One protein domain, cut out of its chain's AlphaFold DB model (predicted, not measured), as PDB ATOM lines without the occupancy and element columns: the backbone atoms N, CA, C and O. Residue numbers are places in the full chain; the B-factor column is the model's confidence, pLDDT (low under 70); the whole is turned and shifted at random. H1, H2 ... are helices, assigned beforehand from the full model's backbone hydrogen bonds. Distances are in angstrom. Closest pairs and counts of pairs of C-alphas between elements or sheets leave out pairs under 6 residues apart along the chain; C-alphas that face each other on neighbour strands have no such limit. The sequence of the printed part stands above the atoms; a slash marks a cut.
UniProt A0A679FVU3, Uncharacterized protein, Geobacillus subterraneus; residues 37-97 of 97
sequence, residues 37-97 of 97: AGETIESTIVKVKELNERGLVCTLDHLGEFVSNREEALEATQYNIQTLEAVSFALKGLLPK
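AT A GLANCE: This is residues 37 to 97 of the 97 residues of an uncharacterized protein of Geobacillus subterraneus (UniProt A0A679FVU3). A short helix, H1, meets the second half of a long helix, H2, both running the same way, and a long link, residues 54 to 69, folds back from the end of H1 to the start of H2. H2 makes most of the longest axis, and residues 92 to 97 follow it as a tail. The printed part has 61 residues with two named helices, H1 then H2, and no named strand; the class is all helix. It is loose, with a radius of gyration of the C-alphas of 13.3 A, and elongated, spanning 41 by 21 by 15 A.

HOW THE PARTS SIT: H1, residues 41 to 53, touches H2, residues 70 to 91, with residues 41 to 45 alone, and H2 touches H1 with residues 83 to 90 alone. Their closest C-alphas, those of Ile 41 and Thr 83, are 6.1 A apart. They run the same way at a tilt of 36 degrees, only just steep. In H1 and H2 every O i to N i+4 pair is within hydrogen-bond range.

IN THESE COORDINATES: H1 begins at C-alpha 41 (12.916, 4.558, 27.857) and measures 18.4 A. H2 measures 31.6 A and ends at C-alpha 91 (3.080, 2.987, 37.394).

THE WHOLE: The C-alphas farthest apart, of Ser 68 and Lys 97, are 42.1 A apart. The printed part has no cut. The link from H1 to H2 is long. Residue 66 and residues 93 to 97 have pLDDT under 70.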
ATOM      1  N   ALA A  37      20.588   2.674  34.028       86.56
ATOM      2  CA  ALA A  37      19.427   1.782  34.063       86.56
ATOM      3  C   ALA A  37      19.032   1.209  32.687       86.56
ATOM      4  O   ALA A  37      18.452   0.124  32.625       86.56
ATOM      5  N   GLY A  38      19.355   1.919  31.604       86.00
ATOM      6  CA  GLY A  38      19.062   1.528  30.230       86.00
ATOM      7  C   GLY A  38      19.515   2.590  29.226       86.00
ATOM      8  O   GLY A  38      19.839   3.713  29.599       86.00
ATOM      9  N   GLU A  39      19.544   2.221  27.947       85.94
ATOM     10  CA  GLU A  39      19.844   3.137  26.830       85.94
ATOM     11  C   GLU A  39      18.566   3.686  26.173       85.94
ATOM     12  O   GLU A  39      18.619   4.610  25.365       85.94
ATOM     13  N   THR A  40      17.409   3.113  26.513       89.94
ATOM     14  CA  THR A  40      16.095   3.522  26.003       89.94
ATOM     15  C   THR A  40      15.103   3.694  27.146       89.94
ATOM     16  O   THR A  40      15.299   3.156  28.243       89.94
ATOM     17  N   ILE A  41      14.001   4.398  26.884       92.19
ATOM     18  CA  ILE A  41      12.916   4.558  27.857       92.19
ATOM     19  C   ILE A  41      12.356   3.183  28.245       92.19
ATOM     20  O   ILE A  41      12.194   2.894  29.424       92.19
ATOM     21  N   GLU A  42      12.142   2.283  27.285       91.50
ATOM     22  CA  GLU A  42      11.564   0.958  27.528       91.50
ATOM     23  C   GLU A  42      12.452   0.107  28.441       91.50
ATOM     24  O   GLU A  42      11.970  -0.451  29.429       91.50
ATOM     25  N   SER A  43      13.754   0.036  28.139       91.25
ATOM     26  CA  SER A  43      14.716  -0.707  28.966       91.25
ATOM     27  C   SER A  43      14.821  -0.123  30.378       91.25
ATOM     28  O   SER A  43      14.850  -0.867  31.360       91.25
ATOM     29  N   THR A  44      14.769   1.205  30.491       91.94
ATOM     30  CA  THR A  44      14.761   1.914  31.774       91.94
ATOM     31  C   THR A  44      13.505   1.600  32.592       91.94
ATOM     32  O   THR A  44      13.607   1.322  33.786       91.94
ATOM     33  N   ILE A  45      12.321   1.567  31.972       92.44
ATOM     34  CA  ILE A  45      11.061   1.243  32.658       92.44
ATOM     35  C   ILE A  45      11.056  -0.189  33.201       92.44
ATOM     36  O   ILE A  45      10.552  -0.414  34.303       92.44
ATOM     37  N   VAL A  46      11.635  -1.158  32.481       92.19
ATOM     38  CA  VAL A  46      11.798  -2.529  33.001       92.19
ATOM     39  C   VAL A  46      12.619  -2.508  34.292       92.19
ATOM     40  O   VAL A  46      12.189  -3.070  35.298       92.19
ATOM     41  N   LYS A  47      13.743  -1.777  34.308       91.31
ATOM     42  CA  LYS A  47      14.587  -1.640  35.502       91.31
ATOM     43  C   LYS A  47      13.857  -0.962  36.665       91.31
ATOM     44  O   LYS A  47      13.992  -1.399  37.805       91.31
ATOM     45  N   VAL A  48      13.066   0.076  36.387       91.75
ATOM     46  CA  VAL A  48      12.239   0.755  37.401       91.75
ATOM     47  C   VAL A  48      11.259  -0.221  38.045       91.75
ATOM     48  O   VAL A  48      11.181  -0.269  39.269       91.75
ATOM     49  N   LYS A  49      10.562  -1.040  37.248       91.00
ATOM     50  CA  LYS A  49       9.625  -2.043  37.773       91.00
ATOM     51  C   LYS A  49      10.321  -3.054  38.679       91.00
ATOM     52  O   LYS A  49       9.856  -3.263  39.793       91.00
ATOM     53  N   GLU A  50      11.464  -3.596  38.258       91.88
ATOM     54  CA  GLU A  50      12.264  -4.519  39.082       91.88
ATOM     55  C   GLU A  50      12.670  -3.898  40.432       91.88
ATOM     56  O   GLU A  50      12.696  -4.568  41.464       91.88
ATOM     57  N   LEU A  51      13.008  -2.604  40.448       91.19
ATOM     58  CA  LEU A  51      13.354  -1.888  41.677       91.19
ATOM     59  C   LEU A  51      12.115  -1.604  42.540       91.19
ATOM     60  O   LEU A  51      12.178  -1.763  43.759       91.19
ATOM     61  N   ASN A  52      10.981  -1.248  41.934       91.19
ATOM     62  CA  ASN A  52       9.725  -1.027  42.653       91.19
ATOM     63  C   ASN A  52       9.179  -2.316  43.276       91.19
ATOM     64  O   ASN A  52       8.710  -2.278  44.411       91.19
ATOM     65  N   GLU A  53       9.298  -3.460  42.598       91.38
ATOM     66  CA  GLU A  53       8.959  -4.782  43.152       91.38
ATOM     67  C   GLU A  53       9.781  -5.115  44.407       91.38
ATOM     68  O   GLU A  53       9.331  -5.854  45.280       91.38
ATOM     69  N   ARG A  54      10.969  -4.514  44.546       94.06
ATOM     70  CA  ARG A  54      11.823  -4.604  45.741       94.06
ATOM     71  C   ARG A  54      11.506  -3.538  46.798       94.06
ATOM     72  O   ARG A  54      12.245  -3.422  47.774       94.06
ATOM     73  N   GLY A  55      10.451  -2.746  46.606       91.44
ATOM     74  CA  GLY A  55      10.043  -1.662  47.502       91.44
ATOM     75  C   GLY A  55      10.893  -0.394  47.396       91.44
ATOM     76  O   GLY A  55      10.821   0.460  48.277       91.44
ATOM     77  N   LEU A  56      11.714  -0.258  46.348       91.81
ATOM     78  CA  LEU A  56      12.545   0.925  46.134       91.81
ATOM     79  C   LEU A  56      11.810   1.947  45.270       91.81
ATOM     80  O   LEU A  56      11.276   1.614  44.214       91.81
ATOM     81  N   VAL A  57      11.834   3.207  45.694       90.81
ATOM     82  CA  VAL A  57      11.391   4.343  44.875       90.81
ATOM     83  C   VAL A  57      12.533   4.740  43.939       90.81
ATOM     84  O   VAL A  57      13.702   4.686  44.322       90.81
ATOM     85  N   CYS A  58      12.204   5.137  42.712       89.31
ATOM     86  CA  CYS A  58      13.191   5.496  41.697       89.31
ATOM     87  C   CYS A  58      13.022   6.947  41.248       89.31
ATOM     88  O   CYS A  58      11.905   7.439  41.103       89.31
ATOM     89  N   THR A  59      14.144   7.592  40.948       91.12
ATOM     90  CA  THR A  59      14.207   8.819  40.151       91.12
ATOM     91  C   THR A  59      14.849   8.478  38.815       91.12
ATOM     92  O   THR A  59      15.834   7.739  38.789       91.12
ATOM     93  N   LEU A  60      14.309   9.003  37.716       90.06
ATOM     94  CA  LEU A  60      14.927   8.867  36.401       90.06
ATOM     95  C   LEU A  60      15.649  10.153  36.030       90.06
ATOM     96  O   LEU A  60      15.085  11.237  36.158       90.06
ATOM     97  N   ASP A  61      16.880   9.996  35.557       89.69
ATOM     98  CA  ASP A  61      17.703  11.068  35.015       89.69
ATOM     99  C   ASP A  61      18.058  10.721  33.568       89.69
ATOM    100  O   ASP A  61      18.666   9.682  33.295       89.69
ATOM    101  N   HIS A  62      17.622  11.563  32.633       87.56
ATOM    102  CA  HIS A  62      18.002  11.429  31.236       87.56
ATOM    103  C   HIS A  62      19.387  12.047  31.067       87.56
ATOM    104  O   HIS A  62      19.544  13.268  31.099       87.56
ATOM    105  N   LEU A  63      20.391  11.187  30.881       84.56
ATOM    106  CA  LEU A  63      21.782  11.589  30.697       84.56
ATOM    107  C   LEU A  63      21.965  12.301  29.348       84.56
ATOM    108  O   LEU A  63      22.358  11.701  28.348       84.56
ATOM    109  N   GLY A  64      21.657  13.596  29.325       70.56
ATOM    110  CA  GLY A  64      21.878  14.481  28.191       70.56
ATOM    111  C   GLY A  64      23.280  15.081  28.228       70.56
ATOM    112  O   GLY A  64      23.689  15.683  29.219       70.56
ATOM    113  N   GLU A  65      24.010  14.972  27.124       70.56
ATOM    114  CA  GLU A  65      25.251  15.716  26.916       70.56
ATOM    115  C   GLU A  65      25.090  16.663  25.721       70.56
ATOM    116  O   GLU A  65      24.411  16.337  24.751       70.56
ATOM    117  N   PHE A  66      25.792  17.798  25.762       66.69
ATOM    118  CA  PHE A  66      26.025  18.680  24.609       66.69
ATOM    119  C   PHE A  66      24.800  19.379  23.996       66.69
ATOM    120  O   PHE A  66      24.824  19.664  22.807       66.69
ATOM    121  N   VAL A  67      23.783  19.743  24.786       84.12
ATOM    122  CA  VAL A  67      22.730  20.667  24.316       84.12
ATOM    123  C   VAL A  67      23.343  22.050  24.072       84.12
ATOM    124  O   VAL A  67      23.684  22.773  25.008       84.12
ATOM    125  N   SER A  68      23.518  22.395  22.802       88.94
ATOM    126  CA  SER A  68      24.264  23.564  22.325       88.94
ATOM    127  C   SER A  68      23.435  24.503  21.446       88.94
ATOM    128  O   SER A  68      23.829  25.649  21.224       88.94
ATOM    129  N   ASN A  69      22.276  24.042  20.971       91.62
ATOM    130  CA  ASN A  69      21.342  24.820  20.162       91.62
ATOM    131  C   ASN A  69      19.878  24.562  20.558       91.62
ATOM    132  O   ASN A  69      19.563  23.750  21.433       91.62
ATOM    133  N   ARG A  70      18.974  25.326  19.938       96.00
ATOM    134  CA  ARG A  70      17.540  25.298  20.240       96.00
ATOM    135  C   ARG A  70      16.920  23.950  19.883       96.00
ATOM    136  O   ARG A  70      16.063  23.468  20.615       96.00
ATOM    137  N   GLU A  71      17.328  23.373  18.763       93.75
ATOM    138  CA  GLU A  71      16.806  22.117  18.240       93.75
ATOM    139  C   GLU A  71      17.143  20.959  19.189       93.75
ATOM    140  O   GLU A  71      16.247  20.226  19.599       93.75
ATOM    141  N   GLU A  72      18.396  20.877  19.641       88.56
ATOM    142  CA  GLU A  72      18.851  19.911  20.651       88.56
ATOM    143  C   GLU A  72      18.110  20.085  21.987       88.56
ATOM    144  O   GLU A  72      17.747  19.106  22.639       88.56
ATOM    145  N   ALA A  73      17.830  21.327  22.396       92.44
ATOM    146  CA  ALA A  73      17.066  21.590  23.615       92.44
ATOM    147  C   ALA A  73      15.607  21.114  23.503       92.44
ATOM    148  O   ALA A  73      15.040  20.599  24.473       92.44
ATOM    149  N   LEU A  74      14.994  21.266  22.325       94.88
ATOM    150  CA  LEU A  74      13.645  20.769  22.049       94.88
ATOM    151  C   LEU A  74      13.606  19.237  22.033       94.88
ATOM    152  O   LEU A  74      12.693  18.659  22.619       94.88
ATOM    153  N   GLU A  75      14.603  18.587  21.432       91.88
ATOM    154  CA  GLU A  75      14.728  17.126  21.434       91.88
ATOM    155  C   GLU A  75      14.850  16.579  22.863       91.88
ATOM    156  O   GLU A  75      14.077  15.706  23.261       91.88
ATOM    157  N   ALA A  76      15.741  17.156  23.675       91.31
ATOM    158  CA  ALA A  76      15.897  16.772  25.076       91.31
ATOM    159  C   ALA A  76      14.603  16.988  25.883       91.31
ATOM    160  O   ALA A  76      14.217  16.140  26.690       91.31
ATOM    161  N   THR A  77      13.897  18.097  25.634       93.31
ATOM    162  CA  THR A  77      12.598  18.381  26.265       93.31
ATOM    163  C   THR A  77      11.566  17.317  25.903       93.31
ATOM    164  O   THR A  77      10.890  16.790  26.786       93.31
ATOM    165  N   GLN A  78      11.464  16.968  24.621       94.81
ATOM    166  CA  GLN A  78      10.515  15.965  24.153       94.81
ATOM    167  C   GLN A  78      10.821  14.586  24.745       94.81
ATOM    168  O   GLN A  78       9.901  13.887  25.170       94.81
ATOM    169  N   TYR A  79      12.100  14.221  24.840       92.25
ATOM    170  CA  TYR A  79      12.525  12.966  25.461       92.25
ATOM    171  C   TYR A  79      12.158  12.907  26.951       92.25
ATOM    172  O   TYR A  79      11.675  11.886  27.448       92.25
ATOM    173  N   ASN A  80      12.315  14.022  27.671       92.75
ATOM    174  CA  ASN A  80      11.913  14.119  29.074       92.75
ATOM    175  C   ASN A  80      10.394  13.954  29.239       92.75
ATOM    176  O   ASN A  80       9.954  13.221  30.125       92.75
ATOM    177  N   ILE A  81       9.590  14.577  28.369       95.06
ATOM    178  CA  ILE A  81       8.126  14.413  28.368       95.06
ATOM    179  C   ILE A  81       7.751  12.945  28.132       95.06
ATOM    180  O   ILE A  81       7.008  12.373  28.928       95.06
ATOM    181  N   GLN A  82       8.321  12.308  27.106       94.31
ATOM    182  CA  GLN A  82       8.080  10.890  26.806       94.31
ATOM    183  C   GLN A  82       8.462   9.981  27.980       94.31
ATOM    184  O   GLN A  82       7.750   9.027  28.292       94.31
ATOM    185  N   THR A  83       9.559  10.294  28.672       92.81
ATOM    186  CA  THR A  83       9.999   9.548  29.857       92.81
ATOM    187  C   THR A  83       8.980   9.666  30.993       92.81
ATOM    188  O   THR A  83       8.603   8.656  31.588       92.81
ATOM    189  N   LEU A  84       8.478  10.875  31.270       92.06
ATOM    190  CA  LEU A  84       7.445  11.104  32.288       92.06
ATOM    191  C   LEU A  84       6.143  10.365  31.961       92.06
ATOM    192  O   LEU A  84       5.544   9.742  32.841       92.06
ATOM    193  N   GLU A  85       5.714  10.404  30.701       92.75
ATOM    194  CA  GLU A  85       4.525   9.690  30.231       92.75
ATOM    195  C   GLU A  85       4.681   8.174  30.376       92.75
ATOM    196  O   GLU A  85       3.778   7.511  30.891       92.75
ATOM    197  N   ALA A  86       5.837   7.625  29.990       90.88
ATOM    198  CA  ALA A  86       6.131   6.201  30.106       90.88
ATOM    199  C   ALA A  86       6.145   5.730  31.567       90.88
ATOM    200  O   ALA A  86       5.550   4.697  31.881       90.88
ATOM    201  N   VAL A  87       6.759   6.502  32.472       89.00
ATOM    202  CA  VAL A  87       6.733   6.226  33.918       89.00
ATOM    203  C   VAL A  87       5.303   6.277  34.444       89.00
ATOM    204  O   VAL A  87       4.853   5.333  35.089       89.00
ATOM    205  N   SER A  88       4.560   7.343  34.136       88.00
ATOM    206  CA  SER A  88       3.167   7.497  34.566       88.00
ATOM    207  C   SER A  88       2.307   6.321  34.102       88.00
ATOM    208  O   SER A  88       1.606   5.704  34.902       88.00
ATOM    209  N   PHE A  89       2.399   5.945  32.824       84.81
ATOM    210  CA  PHE A  89       1.677   4.801  32.278       84.81
ATOM    211  C   PHE A  89       2.072   3.486  32.960       84.81
ATOM    212  O   PHE A  89       1.199   2.715  33.355       84.81
ATOM    213  N   ALA A  90       3.372   3.243  33.139       80.56
ATOM    214  CA  ALA A  90       3.885   2.020  33.745       80.56
ATOM    215  C   ALA A  90       3.492   1.862  35.222       80.56
ATOM    216  O   ALA A  90       3.315   0.732  35.678       80.56
ATOM    217  N   LEU A  91       3.346   2.973  35.954       72.12
ATOM    218  CA  LEU A  91       3.080   2.987  37.394       72.12
ATOM    219  C   LEU A  91       1.599   3.146  37.766       72.12
ATOM    220  O   LEU A  91       1.262   3.010  38.942       72.12
ATOM    221  N   LYS A  92       0.689   3.346  36.800       72.00
ATOM    222  CA  LYS A  92      -0.770   3.444  37.042       72.00
ATOM    223  C   LYS A  92      -1.379   2.253  37.804       72.00
ATOM    224  O   LYS A  92      -2.471   2.397  38.345       72.00
ATOM    225  N   GLY A  93      -0.700   1.104  37.864       61.94
ATOM    226  CA  GLY A  93      -1.104  -0.068  38.657       61.94
ATOM    227  C   GLY A  93      -0.296  -0.320  39.939       61.94
ATOM    228  O   GLY A  93      -0.603  -1.267  40.651       61.94
ATOM    229  N   LEU A  94       0.737   0.485  40.218       57.31
ATOM    230  CA  LEU A  94       1.706   0.282  41.309       57.31
ATOM    231  C   LEU A  94       1.620   1.350  42.409       57.31
ATOM    232  O   LEU A  94       2.193   1.167  43.481       57.31
ATOM    233  N   LEU A  95       0.920   2.461  42.165       54.44
ATOM    234  CA  LEU A  95       0.721   3.490  43.181       54.44
ATOM    235  C   LEU A  95      -0.371   3.048  44.170       54.44
ATOM    236  O   LEU A  95      -1.464   2.677  43.728       54.44
ATOM    237  N   PRO A  96      -0.111   3.083  45.491       51.75
ATOM    238  CA  PRO A  96      -1.164   2.885  46.476       51.75
ATOM    239  C   PRO A  96      -2.245   3.955  46.269       51.75
ATOM    240  O   PRO A  96      -1.927   5.127  46.059       51.75
ATOM    241  N   LYS A  97      -3.511   3.521  46.261       48.81
ATOM    242  CA  LYS A  97      -4.670   4.422  46.257       48.81
ATOM    243  C   LYS A  97      -4.756   5.212  47.554       48.81
ATOM    244  O   LYS A  97      -4.432   4.621  48.608       48.81
TER     245      LYS A  97